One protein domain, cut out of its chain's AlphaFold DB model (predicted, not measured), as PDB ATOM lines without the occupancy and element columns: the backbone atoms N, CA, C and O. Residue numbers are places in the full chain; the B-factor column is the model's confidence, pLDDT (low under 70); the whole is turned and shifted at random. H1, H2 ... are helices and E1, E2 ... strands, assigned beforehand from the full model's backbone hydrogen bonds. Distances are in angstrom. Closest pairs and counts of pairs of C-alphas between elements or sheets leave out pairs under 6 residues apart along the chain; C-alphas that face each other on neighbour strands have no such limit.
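What this domain is: This is residues 27 to 138 of the 138 residues of an uncharacterized protein of Clostridium sp. 26_22 (UniProt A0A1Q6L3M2). A twisted sheet of five strands is covered on one face by a single helix, H1, and on the other, over part of its extent, by a small sheet of three strands, E1 to E3, so that the two sheets make a partial sandwich. A long link after E5, residues 64 to 79, folds back to the small sheet and pairs there briefly with E3. The printed part has 112 residues, with eight named strands followed by one named helix, and the class is mostly strand. Both sheets are antiparallel, in the orders E5 E4 E6 E7 E8 and E1 E2 E3. The whole is compact, with a radius of gyration of the C-alphas of 13.7 A, yet elongated, spanning 43 by 25 by 22 A.

Where its parts are: Start at C-alpha 27, at (12.257, -9.937, 17.972), where E1 runs over residues 27 to 30. Next come E2, residues 33 to 38, 16.3 A long, and E3, residues 41 to 46, 15.9 A. Then find E4, residues 51 to 57, 19.7 A, E5, residues 60 to 63, and E6, residues 80 to 86, 19.9 A. The longest strands are E7, residues 92 to 101, 29.0 A, and E8, residues 104 to 113, 29.5 A. H1, residues 126 to 137, runs 17.8 A to C-alpha 137 at (-8.451, -14.561, -5.467).

How they stand to each other: Look first at the sheet of five, whose edge strands are E5 and E8. In the hairpin of E4 and E5, N 57 and O 60 are 2.8 A apart; between E4 and E6, N 54 and O 82 are 2.8 A apart. E6, E7 and E8 form a meander, each strand the antiparallel neighbour of the one before, with N 83 and O 96 at 2.9 A and N 97 and O 108 at 2.8 A. E1, E2 and E3 form another, with N 28 and O 35 at 2.9 A and N 36 and O 43 at 2.8 A. The facing parts of the sandwich, two sheets face to face, are 10.7 A apart centre to centre. H1 is on one face of the sheet of five, giving two layers; the closest C-alphas of H1 and E6 are those of Leu 135 and Arg 86, 6.6 A. In H1, 5 of 8 O i to N i+4 pairs are within hydrogen-bond range. H1 and E3 are apart.

The domain as a whole: The two farthest C-alphas, those of Lys 39 and Asn 116, are 43.5 A apart, and the printed part has no cut. The links E5 to E6, 16 residues, and E8 to H1, 12 residues, are long. Mean pLDDT of the printed part is 77.1; look for values under 70 at residues 66 to 71, 88 to 91, 102 to 104, 112 to 122 and 136 to 138.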
ATOM      1  N   THR A  27      13.407  -9.155  18.431       83.25
ATOM      2  CA  THR A  27      12.257  -9.937  17.972       83.25
ATOM      3  C   THR A  27      11.236  -8.978  17.391       83.25
ATOM      4  O   THR A  27      10.873  -8.006  18.051       83.25
ATOM      5  N   ILE A  28      10.776  -9.251  16.175       85.19
ATOM      6  CA  ILE A  28       9.712  -8.493  15.513       85.19
ATOM      7  C   ILE A  28       8.573  -9.434  15.137       85.19
ATOM      8  O   ILE A  28       8.782 -10.618  14.860       85.19
ATOM      9  N   GLN A  29       7.354  -8.908  15.148       87.06
ATOM     10  CA  GLN A  29       6.169  -9.638  14.722       87.06
ATOM     11  C   GLN A  29       5.472  -8.841  13.634       87.06
ATOM     12  O   GLN A  29       5.115  -7.691  13.863       87.06
ATOM     13  N   LEU A  30       5.277  -9.458  12.473       84.75
ATOM     14  CA  LEU A  30       4.600  -8.851  11.332       84.75
ATOM     15  C   LEU A  30       3.562  -9.829  10.814       84.75
ATOM     16  O   LEU A  30       3.872 -10.981  10.511       84.75
ATOM     17  N   TYR A  31       2.309  -9.381  10.791       85.69
ATOM     18  CA  TYR A  31       1.162 -10.149  10.300       85.69
ATOM     19  C   TYR A  31       1.055 -11.578  10.872       85.69
ATOM     20  O   TYR A  31       0.640 -12.515  10.198       85.69
ATOM     21  N   GLY A  32       1.429 -11.764  12.141       82.19
ATOM     22  CA  GLY A  32       1.395 -13.066  12.820       82.19
ATOM     23  C   GLY A  32       2.614 -13.965  12.567       82.19
ATOM     24  O   GLY A  32       2.698 -15.047  13.155       82.19
ATOM     25  N   VAL A  33       3.578 -13.516  11.759       86.50
ATOM     26  CA  VAL A  33       4.907 -14.122  11.612       86.50
ATOM     27  C   VAL A  33       5.854 -13.494  12.635       86.50
ATOM     28  O   VAL A  33       5.851 -12.284  12.832       86.50
ATOM     29  N   THR A  34       6.657 -14.308  13.323       87.94
ATOM     30  CA  THR A  34       7.640 -13.830  14.311       87.94
ATOM     31  C   THR A  34       9.052 -14.075  13.814       87.94
ATOM     32  O   THR A  34       9.449 -15.233  13.656       87.94
ATOM     33  N   PHE A  35       9.819 -13.001  13.654       85.69
ATOM     34  CA  PHE A  35      11.229 -13.044  13.290       85.69
ATOM     35  C   PHE A  35      12.085 -12.729  14.506       85.69
ATOM     36  O   PHE A  35      11.779 -11.818  15.277       85.69
ATOM     37  N   LYS A  36      13.169 -13.478  14.667       86.25
ATOM     38  CA  LYS A  36      14.195 -13.211  15.664       86.25
ATOM     39  C   LYS A  36      15.515 -13.010  14.942       86.25
ATOM     40  O   LYS A  36      15.982 -13.931  14.278       86.25
ATOM     41  N   VAL A  37      16.072 -11.816  15.072       81.50
ATOM     42  CA  VAL A  37      17.412 -11.488  14.597       81.50
ATOM     43  C   VAL A  37      18.392 -11.766  15.729       81.50
ATOM     44  O   VAL A  37      18.172 -11.322  16.859       81.50
ATOM     45  N   GLU A  38      19.428 -12.543  15.434       80.81
ATOM     46  CA  GLU A  38      20.505 -12.909  16.349       80.81
ATOM     47  C   GLU A  38      21.844 -12.757  15.622       80.81
ATOM     48  O   GLU A  38      22.157 -13.559  14.741       80.81
ATOM     49  N   LYS A  39      22.653 -11.753  15.994       79.12
ATOM     50  CA  LYS A  39      23.897 -11.423  15.273       79.12
ATOM     51  C   LYS A  39      23.604 -11.278  13.772       79.12
ATOM     52  O   LYS A  39      22.631 -10.633  13.417       79.12
ATOM     53  N   GLU A  40      24.381 -11.914  12.900       78.38
ATOM     54  CA  GLU A  40      24.232 -11.874  11.439       78.38
ATOM     55  C   GLU A  40      23.096 -12.745  10.884       78.38
ATOM     56  O   GLU A  40      23.041 -12.985   9.679       78.38
ATOM     57  N   TYR A  41      22.213 -13.266  11.735       84.06
ATOM     58  CA  TYR A  41      21.225 -14.253  11.331       84.06
ATOM     59  C   TYR A  41      19.802 -13.844  11.667       84.06
ATOM     60  O   TYR A  41      19.535 -13.199  12.681       84.06
ATOM     61  N   ILE A  42      18.862 -14.321  10.858       83.81
ATOM     62  CA  ILE A  42      17.435 -14.216  11.128       83.81
ATOM     63  C   ILE A  42      16.773 -15.591  11.133       83.81
ATOM     64  O   ILE A  42      17.025 -16.454  10.294       83.81
ATOM     65  N   CYS A  43      15.909 -15.789  12.123       84.38
ATOM     66  CA  CYS A  43      15.151 -17.014  12.334       84.38
ATOM     67  C   CYS A  43      13.653 -16.712  12.346       84.38
ATOM     68  O   CYS A  43      13.211 -15.779  13.022       84.38
ATOM     69  N   ILE A  44      12.847 -17.561  11.709       84.69
ATOM     70  CA  ILE A  44      11.383 -17.462  11.763       84.69
ATOM     71  C   ILE A  44      10.854 -18.419  12.827       84.69
ATOM     72  O   ILE A  44      10.807 -19.636  12.655       84.69
ATOM     73  N   ARG A  45      10.436 -17.865  13.966       80.94
ATOM     74  CA  ARG A  45       9.977 -18.645  15.128       80.94
ATOM     75  C   ARG A  45       8.524 -19.091  14.973       80.94
ATOM     76  O   ARG A  45       8.195 -20.254  15.218       80.94
ATOM     77  N   LYS A  46       7.652 -18.190  14.523       80.69
ATOM     78  CA  LYS A  46       6.218 -18.446  14.323       80.69
ATOM     79  C   LYS A  46       5.834 -18.092  12.896       80.69
ATOM     80  O   LYS A  46       6.279 -17.069  12.393       80.69
ATOM     81  N   PHE A  47       5.032 -18.949  12.273       77.62
ATOM     82  CA  PHE A  47       4.502 -18.746  10.929       77.62
ATOM     83  C   PHE A  47       2.986 -18.589  11.039       77.62
ATOM     84  O   PHE A  47       2.364 -19.287  11.845       77.62
ATOM     85  N   ASN A  48       2.412 -17.670  10.269       79.88
ATOM     86  CA  ASN A  48       0.970 -17.549  10.109       79.88
ATOM     87  C   ASN A  48       0.599 -18.256   8.797       79.88
ATOM     88  O   ASN A  48       1.124 -17.854   7.765       79.88
ATOM     89  N   PRO A  49      -0.273 -19.281   8.797       73.31
ATOM     90  CA  PRO A  49      -0.657 -19.985   7.569       73.31
ATOM     91  C   PRO A  49      -1.359 -19.083   6.542       73.31
ATOM     92  O   PRO A  49      -1.419 -19.424   5.366       73.31
ATOM     93  N   HIS A  50      -1.868 -17.927   6.969       78.44
ATOM     94  CA  HIS A  50      -2.479 -16.918   6.102       78.44
ATOM     95  C   HIS A  50      -1.490 -15.835   5.644       78.44
ATOM     96  O   HIS A  50      -1.892 -14.819   5.071       78.44
ATOM     97  N   SER A  51      -0.200 -16.028   5.918       83.38
ATOM     98  CA  SER A  51       0.873 -15.158   5.460       83.38
ATOM     99  C   SER A  51       1.885 -15.957   4.658       83.38
ATOM    100  O   SER A  51       2.217 -17.088   5.000       83.38
ATOM    101  N   LYS A  52       2.411 -15.340   3.607       88.06
ATOM    102  CA  LYS A  52       3.567 -15.836   2.875       88.06
ATOM    103  C   LYS A  52       4.783 -14.997   3.229       88.06
ATOM    104  O   LYS A  52       4.674 -13.782   3.388       88.06
ATOM    105  N   VAL A  53       5.930 -15.648   3.354       88.00
ATOM    106  CA  VAL A  53       7.207 -14.991   3.641       88.00
ATOM    107  C   VAL A  53       8.160 -15.307   2.507       88.00
ATOM    108  O   VAL A  53       8.230 -16.455   2.076       88.00
ATOM    109  N   PHE A  54       8.901 -14.309   2.049       88.50
ATOM    110  CA  PHE A  54       9.854 -14.436   0.962       88.50
ATOM    111  C   PHE A  54      11.190 -13.814   1.340       88.50
ATOM    112  O   PHE A  54      11.239 -12.813   2.058       88.50
ATOM    113  N   ILE A  55      12.258 -14.403   0.819       87.88
ATOM    114  CA  ILE A  55      13.595 -13.820   0.792       87.88
ATOM    115  C   ILE A  55      13.817 -13.284  -0.612       87.88
ATOM    116  O   ILE A  55      13.625 -14.025  -1.570       87.88
ATOM    117  N   ALA A  56      14.197 -12.015  -0.721       84.75
ATOM    118  CA  ALA A  56      14.604 -11.406  -1.977       84.75
ATOM    119  C   ALA A  56      16.114 -11.148  -1.941       84.75
ATOM    120  O   ALA A  56      16.595 -10.323  -1.160       84.75
ATOM    121  N   ALA A  57      16.838 -11.879  -2.779       82.50
ATOM    122  CA  ALA A  57      18.228 -11.647  -3.141       82.50
ATOM    123  C   ALA A  57      18.279 -10.914  -4.501       82.50
ATOM    124  O   ALA A  57      17.259 -10.878  -5.197       82.50
ATOM    125  N   PRO A  58      19.436 -10.380  -4.935       77.00
ATOM    126  CA  PRO A  58      19.508  -9.474  -6.086       77.00
ATOM    127  C   PRO A  58      18.851  -9.985  -7.378       77.00
ATOM    128  O   PRO A  58      18.355  -9.187  -8.164       77.00
ATOM    129  N   ASN A  59      18.836 -11.306  -7.599       79.00
ATOM    130  CA  ASN A  59      18.272 -11.933  -8.800       79.00
ATOM    131  C   ASN A  59      17.316 -13.095  -8.493       79.00
ATOM    132  O   ASN A  59      16.961 -13.849  -9.397       79.00
ATOM    133  N   GLU A  60      16.948 -13.299  -7.229       83.31
ATOM    134  CA  GLU A  60      16.128 -14.441  -6.835       83.31
ATOM    135  C   GLU A  60      15.158 -14.059  -5.726       83.31
ATOM    136  O   GLU A  60      15.513 -13.382  -4.763       83.31
ATOM    137  N   VAL A  61      13.926 -14.550  -5.850       84.88
ATOM    138  CA  VAL A  61      12.935 -14.486  -4.785       84.88
ATOM    139  C   VAL A  61      12.518 -15.899  -4.403       84.88
ATOM    140  O   VAL A  61      11.986 -16.644  -5.225       84.88
ATOM    141  N   THR A  62      12.710 -16.254  -3.136       87.06
ATOM    142  CA  THR A  62      12.420 -17.595  -2.616       87.06
ATOM    143  C   THR A  62      11.323 -17.531  -1.554       87.06
ATOM    144  O   THR A  62      11.450 -16.813  -0.562       87.06
ATOM    145  N   GLU A  63      10.246 -18.308  -1.720       88.25
ATOM    146  CA  GLU A  63       9.206 -18.462  -0.689       88.25
ATOM    147  C   GLU A  63       9.718 -19.338   0.467       88.25
ATOM    148  O   GLU A  63      10.126 -20.488   0.276       88.25
ATOM    149  N   ILE A  64       9.651 -18.825   1.696       85.19
ATOM    150  CA  ILE A  64       9.973 -19.593   2.897       85.19
ATOM    151  C   ILE A  64       8.760 -20.434   3.288       85.19
ATOM    152  O   ILE A  64       7.806 -19.959   3.905       85.19
ATOM    153  N   THR A  65       8.839 -21.725   2.985       78.81
ATOM    154  CA  THR A  65       7.844 -22.718   3.409       78.81
ATOM    155  C   THR A  65       8.157 -23.281   4.800       78.81
ATOM    156  O   THR A  65       9.265 -23.133   5.321       78.81
ATOM    157  N   GLU A  66       7.217 -24.013   5.409       66.06
ATOM    158  CA  GLU A  66       7.442 -24.665   6.711       66.06
ATOM    159  C   GLU A  66       8.655 -25.611   6.738       66.06
ATOM    160  O   GLU A  66       9.297 -25.753   7.781       66.06
ATOM    161  N   ARG A  67       9.011 -26.234   5.605       64.31
ATOM    162  CA  ARG A  67      10.220 -27.072   5.502       64.31
ATOM    163  C   ARG A  67      11.505 -26.252   5.628       64.31
ATOM    164  O   ARG A  67      12.476 -26.736   6.201       64.31
ATOM    165  N   ILE A  68      11.489 -25.020   5.127       65.31
ATOM    166  CA  ILE A  68      12.628 -24.094   5.128       65.31
ATOM    167  C   ILE A  68      12.646 -23.267   6.432       65.31
ATOM    168  O   ILE A  68      13.700 -22.831   6.866       65.31
ATOM    169  N   LYS A  69      11.523 -23.158   7.158       62.34
ATOM    170  CA  LYS A  69      11.389 -22.430   8.441       62.34
ATOM    171  C   LYS A  69      12.421 -22.800   9.517       62.34
ATOM    172  O   LYS A  69      12.732 -21.977  10.373       62.34
ATOM    173  N   LYS A  70      12.917 -24.045   9.528       61.88
ATOM    174  CA  LYS A  70      13.956 -24.482  10.482       61.88
ATOM    175  C   LYS A  70      15.349 -23.949  10.140       61.88
ATOM    176  O   LYS A  70      16.252 -24.094  10.959       61.88
ATOM    177  N   GLN A  71      15.526 -23.392   8.947       67.62
ATOM    178  CA  GLN A  71      16.790 -22.835   8.503       67.62
ATOM    179  C   GLN A  71      16.995 -21.457   9.128       67.62
ATOM    180  O   GLN A  71      16.058 -20.688   9.355       67.62
ATOM    181  N   ILE A  72      18.251 -21.202   9.462       75.12
ATOM    182  CA  ILE A  72      18.742 -19.919   9.932       75.12
ATOM    183  C   ILE A  72      19.315 -19.238   8.695       75.12
ATOM    184  O   ILE A  72      20.180 -19.818   8.044       75.12
ATOM    185  N   PHE A  73      18.829 -18.044   8.366       82.56
ATOM    186  CA  PHE A  73      19.274 -17.323   7.176       82.56
ATOM    187  C   PHE A  73      20.323 -16.298   7.560       82.56
ATOM    188  O   PHE A  73      20.122 -15.561   8.534       82.56
ATOM    189  N   LYS A  74      21.428 -16.246   6.814       85.00
ATOM    190  CA  LYS A  74      22.439 -15.215   7.019       85.00
ATOM    191  C   LYS A  74      21.968 -13.932   6.342       85.00
ATOM    192  O   LYS A  74      21.595 -13.943   5.179       85.00
ATOM    193  N   ILE A  75      21.987 -12.826   7.075       80.50
ATOM    194  CA  ILE A  75      21.477 -11.529   6.608       80.50
ATOM    195  C   ILE A  75      22.223 -11.058   5.355       80.50
ATOM    196  O   ILE A  75      21.621 -10.447   4.489       80.50
ATOM    197  N   SER A  76      23.503 -11.408   5.208       79.69
ATOM    198  CA  SER A  76      24.298 -11.072   4.020       79.69
ATOM    199  C   SER A  76      23.906 -11.832   2.745       79.69
ATOM    200  O   SER A  76      24.459 -11.546   1.691       79.69
ATOM    201  N   GLU A  77      23.050 -12.855   2.828       82.69
ATOM    202  CA  GLU A  77      22.659 -13.681   1.671       82.69
ATOM    203  C   GLU A  77      21.452 -13.114   0.916       82.69
ATOM    204  O   GLU A  77      21.076 -13.640  -0.129       82.69
ATOM    205  N   PHE A  78      20.830 -12.057   1.436       82.38
ATOM    206  CA  PHE A  78      19.647 -11.460   0.843       82.38
ATOM    207  C   PHE A  78      19.577  -9.967   1.135       82.38
ATOM    208  O   PHE A  78      20.078  -9.495   2.149       82.38
ATOM    209  N   ASP A  79      18.895  -9.228   0.268       80.44
ATOM    210  CA  ASP A  79      18.734  -7.789   0.448       80.44
ATOM    211  C   ASP A  79      17.548  -7.493   1.365       80.44
ATOM    212  O   ASP A  79      17.599  -6.605   2.213       80.44
ATOM    213  N   ASN A  80      16.450  -8.239   1.189       82.94
ATOM    214  CA  ASN A  80      15.189  -7.947   1.860       82.94
ATOM    215  C   ASN A  80      14.423  -9.212   2.253       82.94
ATOM    216  O   ASN A  80      14.411 -10.217   1.542       82.94
ATOM    217  N   LEU A  81      13.683  -9.108   3.354       85.81
ATOM    218  CA  LEU A  81      12.636 -10.056   3.721       85.81
ATOM    219  C   LEU A  81      11.272  -9.436   3.457       85.81
ATOM    220  O   LEU A  81      11.019  -8.299   3.850       85.81
ATOM    221  N   LEU A  82      10.379 -10.196   2.835       87.88
ATOM    222  CA  LEU A  82       9.053  -9.729   2.450       87.88
ATOM    223  C   LEU A  82       7.981 -10.606   3.085       87.88
ATOM    224  O   LEU A  82       8.037 -11.832   3.006       87.88
ATOM    225  N   VAL A  83       6.990  -9.984   3.714       88.06
ATOM    226  CA  VAL A  83       5.841 -10.675   4.309       88.06
ATOM    227  C   VAL A  83       4.583 -10.190   3.626       88.06
ATOM    228  O   VAL A  83       4.276  -9.006   3.702       88.06
ATOM    229  N   LEU A  84       3.848 -11.098   2.990       88.06
ATOM    230  CA  LEU A  84       2.534 -10.836   2.412       88.06
ATOM    231  C   LEU A  84       1.465 -11.489   3.279       88.06
ATOM    232  O   LEU A  84       1.565 -12.671   3.599       88.06
ATOM    233  N   ALA A  85       0.422 -10.751   3.635       86.00
ATOM    234  CA  ALA A  85      -0.699 -11.289   4.393       86.00
ATOM    235  C   ALA A  85      -2.030 -10.794   3.836       86.00
ATOM    236  O   ALA A  85      -2.209  -9.600   3.585       86.00
ATOM    237  N   ARG A  86      -2.986 -11.715   3.691       79.62
ATOM    238  CA  ARG A  86      -4.365 -11.372   3.336       79.62
ATOM    239  C   ARG A  86      -5.087 -10.831   4.562       79.62
ATOM    240  O   ARG A  86      -5.046 -11.441   5.630       79.62
ATOM    241  N   GLN A  87      -5.782  -9.709   4.410       73.81
ATOM    242  CA  GLN A  87      -6.676  -9.225   5.453       73.81
ATOM    243  C   GLN A  87      -8.033  -9.928   5.319       73.81
ATOM    244  O   GLN A  87      -8.693  -9.836   4.285       73.81
ATOM    245  N   ASN A  88      -8.449 -10.658   6.360       62.72
ATOM    246  CA  ASN A  88      -9.736 -11.354   6.350       62.72
ATOM    247  C   ASN A  88     -10.877 -10.364   6.063       62.72
ATOM    248  O   ASN A  88     -10.943  -9.297   6.675       62.72
ATOM    249  N   ASN A  89     -11.774 -10.760   5.156       65.44
ATOM    250  CA  ASN A  89     -12.992 -10.055   4.728       65.44
ATOM    251  C   ASN A  89     -12.822  -8.875   3.752       65.44
ATOM    252  O   ASN A  89     -13.836  -8.405   3.241       65.44
ATOM    253  N   ASN A  90     -11.594  -8.470   3.402       62.59
ATOM    254  CA  ASN A  90     -11.343  -7.421   2.407       62.59
ATOM    255  C   ASN A  90     -10.503  -7.948   1.232       62.59
ATOM    256  O   ASN A  90      -9.671  -8.844   1.385       62.59
ATOM    257  N   ARG A  91     -10.685  -7.369   0.037       69.00
ATOM    258  CA  ARG A  91      -9.754  -7.526  -1.097       69.00
ATOM    259  C   ARG A  91      -8.512  -6.656  -0.858       69.00
ATOM    260  O   ARG A  91      -8.222  -5.751  -1.636       69.00
ATOM    261  N   GLU A  92      -7.809  -6.925   0.235       76.06
ATOM    262  CA  GLU A  92      -6.630  -6.175   0.662       76.06
ATOM    263  C   GLU A  92      -5.499  -7.130   1.047       76.06
ATOM    264  O   GLU A  92      -5.706  -8.120   1.761       76.06
ATOM    265  N   ILE A  93      -4.294  -6.814   0.577       78.50
ATOM    266  CA  ILE A  93      -3.052  -7.489   0.963       78.50
ATOM    267  C   ILE A  93      -2.186  -6.480   1.691       78.50
ATOM    268  O   ILE A  93      -1.966  -5.377   1.200       78.50
ATOM    269  N   LYS A  94      -1.654  -6.873   2.843       83.69
ATOM    270  CA  LYS A  94      -0.605  -6.117   3.519       83.69
ATOM    271  C   LYS A  94       0.749  -6.705   3.159       83.69
ATOM    272  O   LYS A  94       0.925  -7.922   3.256       83.69
ATOM    273  N   ALA A  95       1.685  -5.851   2.766       85.31
ATOM    274  CA  ALA A  95       3.089  -6.194   2.639       85.31
ATOM    275  C   ALA A  95       3.920  -5.508   3.712       85.31
ATOM    276  O   ALA A  95       3.637  -4.387   4.127       85.31
ATOM    277  N   ALA A  96       4.965  -6.194   4.151       85.88
ATOM    278  CA  ALA A  96       6.015  -5.617   4.967       85.88
ATOM    279  C   ALA A  96       7.367  -6.027   4.391       85.88
ATOM    280  O   ALA A  96       7.557  -7.194   4.043       85.88
ATOM    281  N   LYS A  97       8.281  -5.067   4.292       85.88
ATOM    282  CA  LYS A  97       9.661  -5.231   3.852       85.88
ATOM    283  C   LYS A  97      10.527  -4.961   5.053       85.88
ATOM    284  O   LYS A  97      10.494  -3.873   5.622       85.88
ATOM    285  N   ILE A  98      11.276  -5.975   5.439       83.06
ATOM    286  CA  ILE A  98      12.248  -5.885   6.509       83.06
ATOM    287  C   ILE A  98      13.613  -5.712   5.852       83.06
ATOM    288  O   ILE A  98      14.027  -6.557   5.053       83.06
ATOM    289  N   VAL A  99      14.295  -4.637   6.225       80.88
ATOM    290  CA  VAL A  99      15.686  -4.355   5.864       80.88
ATOM    291  C   VAL A  99      16.491  -4.300   7.155       80.88
ATOM    292  O   VAL A  99      16.006  -3.807   8.175       80.88
ATOM    293  N   ILE A 100      17.707  -4.836   7.138       74.19
ATOM    294  CA  ILE A 100      18.605  -4.781   8.290       74.19
ATOM    295  C   ILE A 100      19.808  -3.936   7.890       74.19
ATOM    296  O   ILE A 100      20.579  -4.337   7.025       74.19
ATOM    297  N   VAL A 101      19.944  -2.764   8.506       72.25
ATOM    298  CA  VAL A 101      21.000  -1.781   8.220       72.25
ATOM    299  C   VAL A 101      21.745  -1.512   9.517       72.25
ATOM    300  O   VAL A 101      21.105  -1.199  10.516       72.25
ATOM    301  N   ASP A 102      23.067  -1.690   9.528       68.00
ATOM    302  CA  ASP A 102      23.926  -1.454  10.703       68.00
ATOM    303  C   ASP A 102      23.412  -2.115  11.991       68.00
ATOM    304  O   ASP A 102      23.437  -1.558  13.087       68.00
ATOM    305  N   GLY A 103      22.859  -3.317  11.856       60.81
ATOM    306  CA  GLY A 103      22.306  -4.045  12.987       60.81
ATOM    307  C   GLY A 103      20.938  -3.581  13.487       60.81
ATOM    308  O   GLY A 103      20.389  -4.174  14.425       60.81
ATOM    309  N   GLU A 104      20.346  -2.582  12.843       69.38
ATOM    310  CA  GLU A 104      18.999  -2.111  13.109       69.38
ATOM    311  C   GLU A 104      17.999  -2.692  12.114       69.38
ATOM    312  O   GLU A 104      18.175  -2.665  10.897       69.38
ATOM    313  N   ILE A 105      16.901  -3.219  12.654       74.44
ATOM    314  CA  ILE A 105      15.770  -3.667  11.846       74.44
ATOM    315  C   ILE A 105      14.927  -2.449  11.471       74.44
ATOM    316  O   ILE A 105      14.306  -1.848  12.356       74.44
ATOM    317  N   GLN A 106      14.858  -2.168  10.175       80.38
ATOM    318  CA  GLN A 106      13.947  -1.215   9.557       80.38
ATOM    319  C   GLN A 106      12.801  -1.976   8.885       80.38
ATOM    320  O   GLN A 106      12.994  -3.047   8.309       80.38
ATOM    321  N   CYS A 107      11.587  -1.445   9.008       79.69
ATOM    322  CA  CYS A 107      10.393  -2.051   8.438       79.69
ATOM    323  C   CYS A 107       9.626  -0.997   7.649       79.69
ATOM    324  O   CYS A 107       9.240   0.029   8.205       79.69
ATOM    325  N   GLU A 108       9.381  -1.284   6.378       80.88
ATOM    326  CA  GLU A 108       8.470  -0.526   5.526       80.88
ATOM    327  C   GLU A 108       7.204  -1.362   5.333       80.88
ATOM    328  O   GLU A 108       7.285  -2.545   5.001       80.88
ATOM    329  N   GLU A 109       6.031  -0.778   5.572       80.75
ATOM    330  CA  GLU A 109       4.739  -1.439   5.374       80.75
ATOM    331  C   GLU A 109       3.959  -0.735   4.261       80.75
ATOM    332  O   GLU A 109       3.891   0.492   4.215       80.75
ATOM    333  N   GLU A 110       3.335  -1.520   3.385       77.06
ATOM    334  CA  GLU A 110       2.449  -1.022   2.336       77.06
ATOM    335  C   GLU A 110       1.161  -1.854   2.330       77.06
ATOM    336  O   GLU A 110       1.191  -3.085   2.413       77.06
ATOM    337  N   ILE A 111       0.007  -1.181   2.277       70.56
ATOM    338  CA  ILE A 111      -1.305  -1.829   2.173       70.56
ATOM    339  C   ILE A 111      -1.796  -1.662   0.743       70.56
ATOM    340  O   ILE A 111      -1.953  -0.546   0.253       70.56
ATOM    341  N   TYR A 112      -2.075  -2.785   0.094       69.62
ATOM    342  CA  TYR A 112      -2.580  -2.827  -1.266       69.62
ATOM    343  C   TYR A 112      -4.080  -3.059  -1.273       69.62
ATOM    344  O   TYR A 112      -4.560  -4.096  -0.807       69.62
ATOM    345  N   THR A 113      -4.799  -2.142  -1.909       62.62
ATOM    346  CA  THR A 113      -6.193  -2.327  -2.308       62.62
ATOM    347  C   THR A 113      -6.217  -2.364  -3.836       62.62
ATOM    348  O   THR A 113      -6.004  -1.345  -4.491       62.62
ATOM    349  N   PHE A 114      -6.451  -3.535  -4.434       58.31
ATOM    350  CA  PHE A 114      -6.574  -3.635  -5.892       58.31
ATOM    351  C   PHE A 114      -7.951  -3.121  -6.333       58.31
ATOM    352  O   PHE A 114      -8.931  -3.867  -6.371       58.31
ATOM    353  N   LEU A 115      -8.025  -1.835  -6.683       54.22
ATOM    354  CA  LEU A 115      -9.130  -1.274  -7.459       54.22
ATOM    355  C   LEU A 115      -8.888  -1.608  -8.938       54.22
ATOM    356  O   LEU A 115      -7.977  -1.071  -9.555       54.22
ATOM    357  N   ASN A 116      -9.701  -2.506  -9.501       53.16
ATOM    358  CA  ASN A 116      -9.725  -2.826 -10.936       53.16
ATOM    359  C   ASN A 116      -8.394  -3.341 -11.532       53.16
ATOM    360  O   ASN A 116      -7.997  -2.902 -12.603       53.16
ATOM    361  N   GLU A 117      -7.719  -4.285 -10.864       55.31
ATOM    362  CA  GLU A 117      -6.593  -5.086 -11.412       55.31
ATOM    363  C   GLU A 117      -5.276  -4.340 -11.728       55.31
ATOM    364  O   GLU A 117      -4.252  -4.986 -11.967       55.31
ATOM    365  N   ILE A 118      -5.249  -3.007 -11.653       53.31
ATOM    366  CA  ILE A 118      -4.086  -2.174 -11.987       53.31
ATOM    367  C   ILE A 118      -3.474  -1.634 -10.697       53.31
ATOM    368  O   ILE A 118      -3.754  -0.516 -10.272       53.31
ATOM    369  N   TYR A 119      -2.626  -2.427 -10.053       61.06
ATOM    370  CA  TYR A 119      -1.764  -1.895  -9.007       61.06
ATOM    371  C   TYR A 119      -0.324  -2.344  -9.239       61.06
ATOM    372  O   TYR A 119      -0.047  -3.537  -9.368       61.06
ATOM    373  N   LEU A 120       0.563  -1.351  -9.321       60.53
ATOM    374  CA  LEU A 120       2.012  -1.493  -9.414       60.53
ATOM    375  C   LEU A 120       2.584  -1.113  -8.050       60.53
ATOM    376  O   LEU A 120       2.556   0.061  -7.676       60.53
ATOM    377  N   SER A 121       3.072  -2.101  -7.304       67.62
ATOM    378  CA  SER A 121       3.793  -1.828  -6.059       67.62
ATOM    379  C   SER A 121       5.145  -1.205  -6.383       67.62
ATOM    380  O   SER A 121       5.833  -1.644  -7.305       67.62
ATOM    381  N   LYS A 122       5.537  -0.190  -5.609       69.38
ATOM    382  CA  LYS A 122       6.901   0.360  -5.648       69.38
ATOM    383  C   LYS A 122       7.855  -0.385  -4.708       69.38
ATOM    384  O   LYS A 122       9.059  -0.167  -4.772       69.38
ATOM    385  N   MET A 123       7.314  -1.238  -3.842       75.44
ATOM    386  CA  MET A 123       8.020  -1.952  -2.781       75.44
ATOM    387  C   MET A 123       8.319  -3.410  -3.147       75.44
ATOM    388  O   MET A 123       9.358  -3.940  -2.756       75.44
ATOM    389  N   LEU A 124       7.410  -4.071  -3.870       73.38
ATOM    390  CA  LEU A 124       7.534  -5.479  -4.236       73.38
ATOM    391  C   LEU A 124       8.175  -5.656  -5.618       73.38
ATOM    392  O   LEU A 124       7.701  -5.039  -6.581       73.38
ATOM    393  N   PRO A 125       9.151  -6.577  -5.743       76.25
ATOM    394  CA  PRO A 125       9.563  -7.120  -7.033       76.25
ATOM    395  C   PRO A 125       8.359  -7.619  -7.840       76.25
ATOM    396  O   PRO A 125       7.366  -8.081  -7.265       76.25
ATOM    397  N   GLU A 126       8.442  -7.538  -9.168       79.19
ATOM    398  CA  GLU A 126       7.342  -7.873 -10.082       79.19
ATOM    399  C   GLU A 126       6.828  -9.308  -9.871       79.19
ATOM    400  O   GLU A 126       5.617  -9.553  -9.868       79.19
ATOM    401  N   GLU A 127       7.729 -10.247  -9.576       78.56
ATOM    402  CA  GLU A 127       7.416 -11.646  -9.281       78.56
ATOM    403  C   GLU A 127       6.442 -11.775  -8.102       78.56
ATOM    404  O   GLU A 127       5.499 -12.572  -8.137       78.56
ATOM    405  N   LEU A 128       6.618 -10.942  -7.071       80.50
ATOM    406  CA  LEU A 128       5.773 -10.951  -5.879       80.50
ATOM    407  C   LEU A 128       4.480 -10.166  -6.047       80.50
ATOM    408  O   LEU A 128       3.513 -10.449  -5.338       80.50
ATOM    409  N   GLN A 129       4.406  -9.243  -7.007       78.88
ATOM    410  CA  GLN A 129       3.140  -8.589  -7.347       78.88
ATOM    411  C   GLN A 129       2.125  -9.614  -7.872       78.88
ATOM    412  O   GLN A 129       0.940  -9.546  -7.540       78.88
ATOM    413  N   ASN A 130       2.584 -10.617  -8.627       79.38
ATOM    414  CA  ASN A 130       1.731 -11.713  -9.089       79.38
ATOM    415  C   ASN A 130       1.314 -12.657  -7.950       79.38
ATOM    416  O   ASN A 130       0.155 -13.073  -7.898       79.38
ATOM    417  N   GLU A 131       2.209 -12.965  -7.008       80.00
ATOM    418  CA  GLU A 131       1.854 -13.749  -5.816       80.00
ATOM    419  C   GLU A 131       0.849 -13.016  -4.917       80.00
ATOM    420  O   GLU A 131      -0.123 -13.623  -4.459       80.00
ATOM    421  N   ALA A 132       1.012 -11.704  -4.730       77.75
ATOM    422  CA  ALA A 132       0.056 -10.873  -4.001       77.75
ATOM    423  C   ALA A 132      -1.344 -10.929  -4.637       77.75
ATOM    424  O   ALA A 132      -2.330 -11.125  -3.927       77.75
ATOM    425  N   LYS A 133      -1.443 -10.856  -5.974       76.00
ATOM    426  CA  LYS A 133      -2.714 -11.024  -6.703       76.00
ATOM    427  C   LYS A 133      -3.348 -12.397  -6.454       76.00
ATOM    428  O   LYS A 133      -4.542 -12.474  -6.168       76.00
ATOM    429  N   LYS A 134      -2.568 -13.486  -6.516       77.69
ATOM    430  CA  LYS A 134      -3.072 -14.853  -6.267       77.69
ATOM    431  C   LYS A 134      -3.643 -15.013  -4.856       77.69
ATOM    432  O   LYS A 134      -4.693 -15.632  -4.701       77.69
ATOM    433  N   LEU A 135      -2.992 -14.426  -3.846       75.25
ATOM    434  CA  LEU A 135      -3.453 -14.450  -2.450       75.25
ATOM    435  C   LEU A 135      -4.805 -13.752  -2.227       75.25
ATOM    436  O   LEU A 135      -5.425 -13.961  -1.189       75.25
ATOM    437  N   MET A 136      -5.261 -12.908  -3.156       68.31
ATOM    438  CA  MET A 136      -6.558 -12.230  -3.051       68.31
ATOM    439  C   MET A 136      -7.715 -13.026  -3.655       68.31
ATOM    440  O   MET A 136      -8.850 -12.877  -3.198       68.31
ATOM    441  N   ILE A 137      -7.441 -13.803  -4.710       66.00
ATOM    442  CA  ILE A 137      -8.451 -14.561  -5.467       66.00
ATOM    443  C   ILE A 137      -8.797 -15.874  -4.751       66.00
ATOM    444  O   ILE A 137      -9.965 -16.263  -4.744       66.00
ATOM    445  N   ASN A 138      -7.799 -16.518  -4.135       57.84
ATOM    446  CA  ASN A 138      -7.951 -17.715  -3.298       57.84
ATOM    447  C   ASN A 138      -8.262 -17.318  -1.855       57.84
ATOM    448  O   ASN A 138      -9.300 -17.731  -1.293       57.84
TER     449      ASN A 138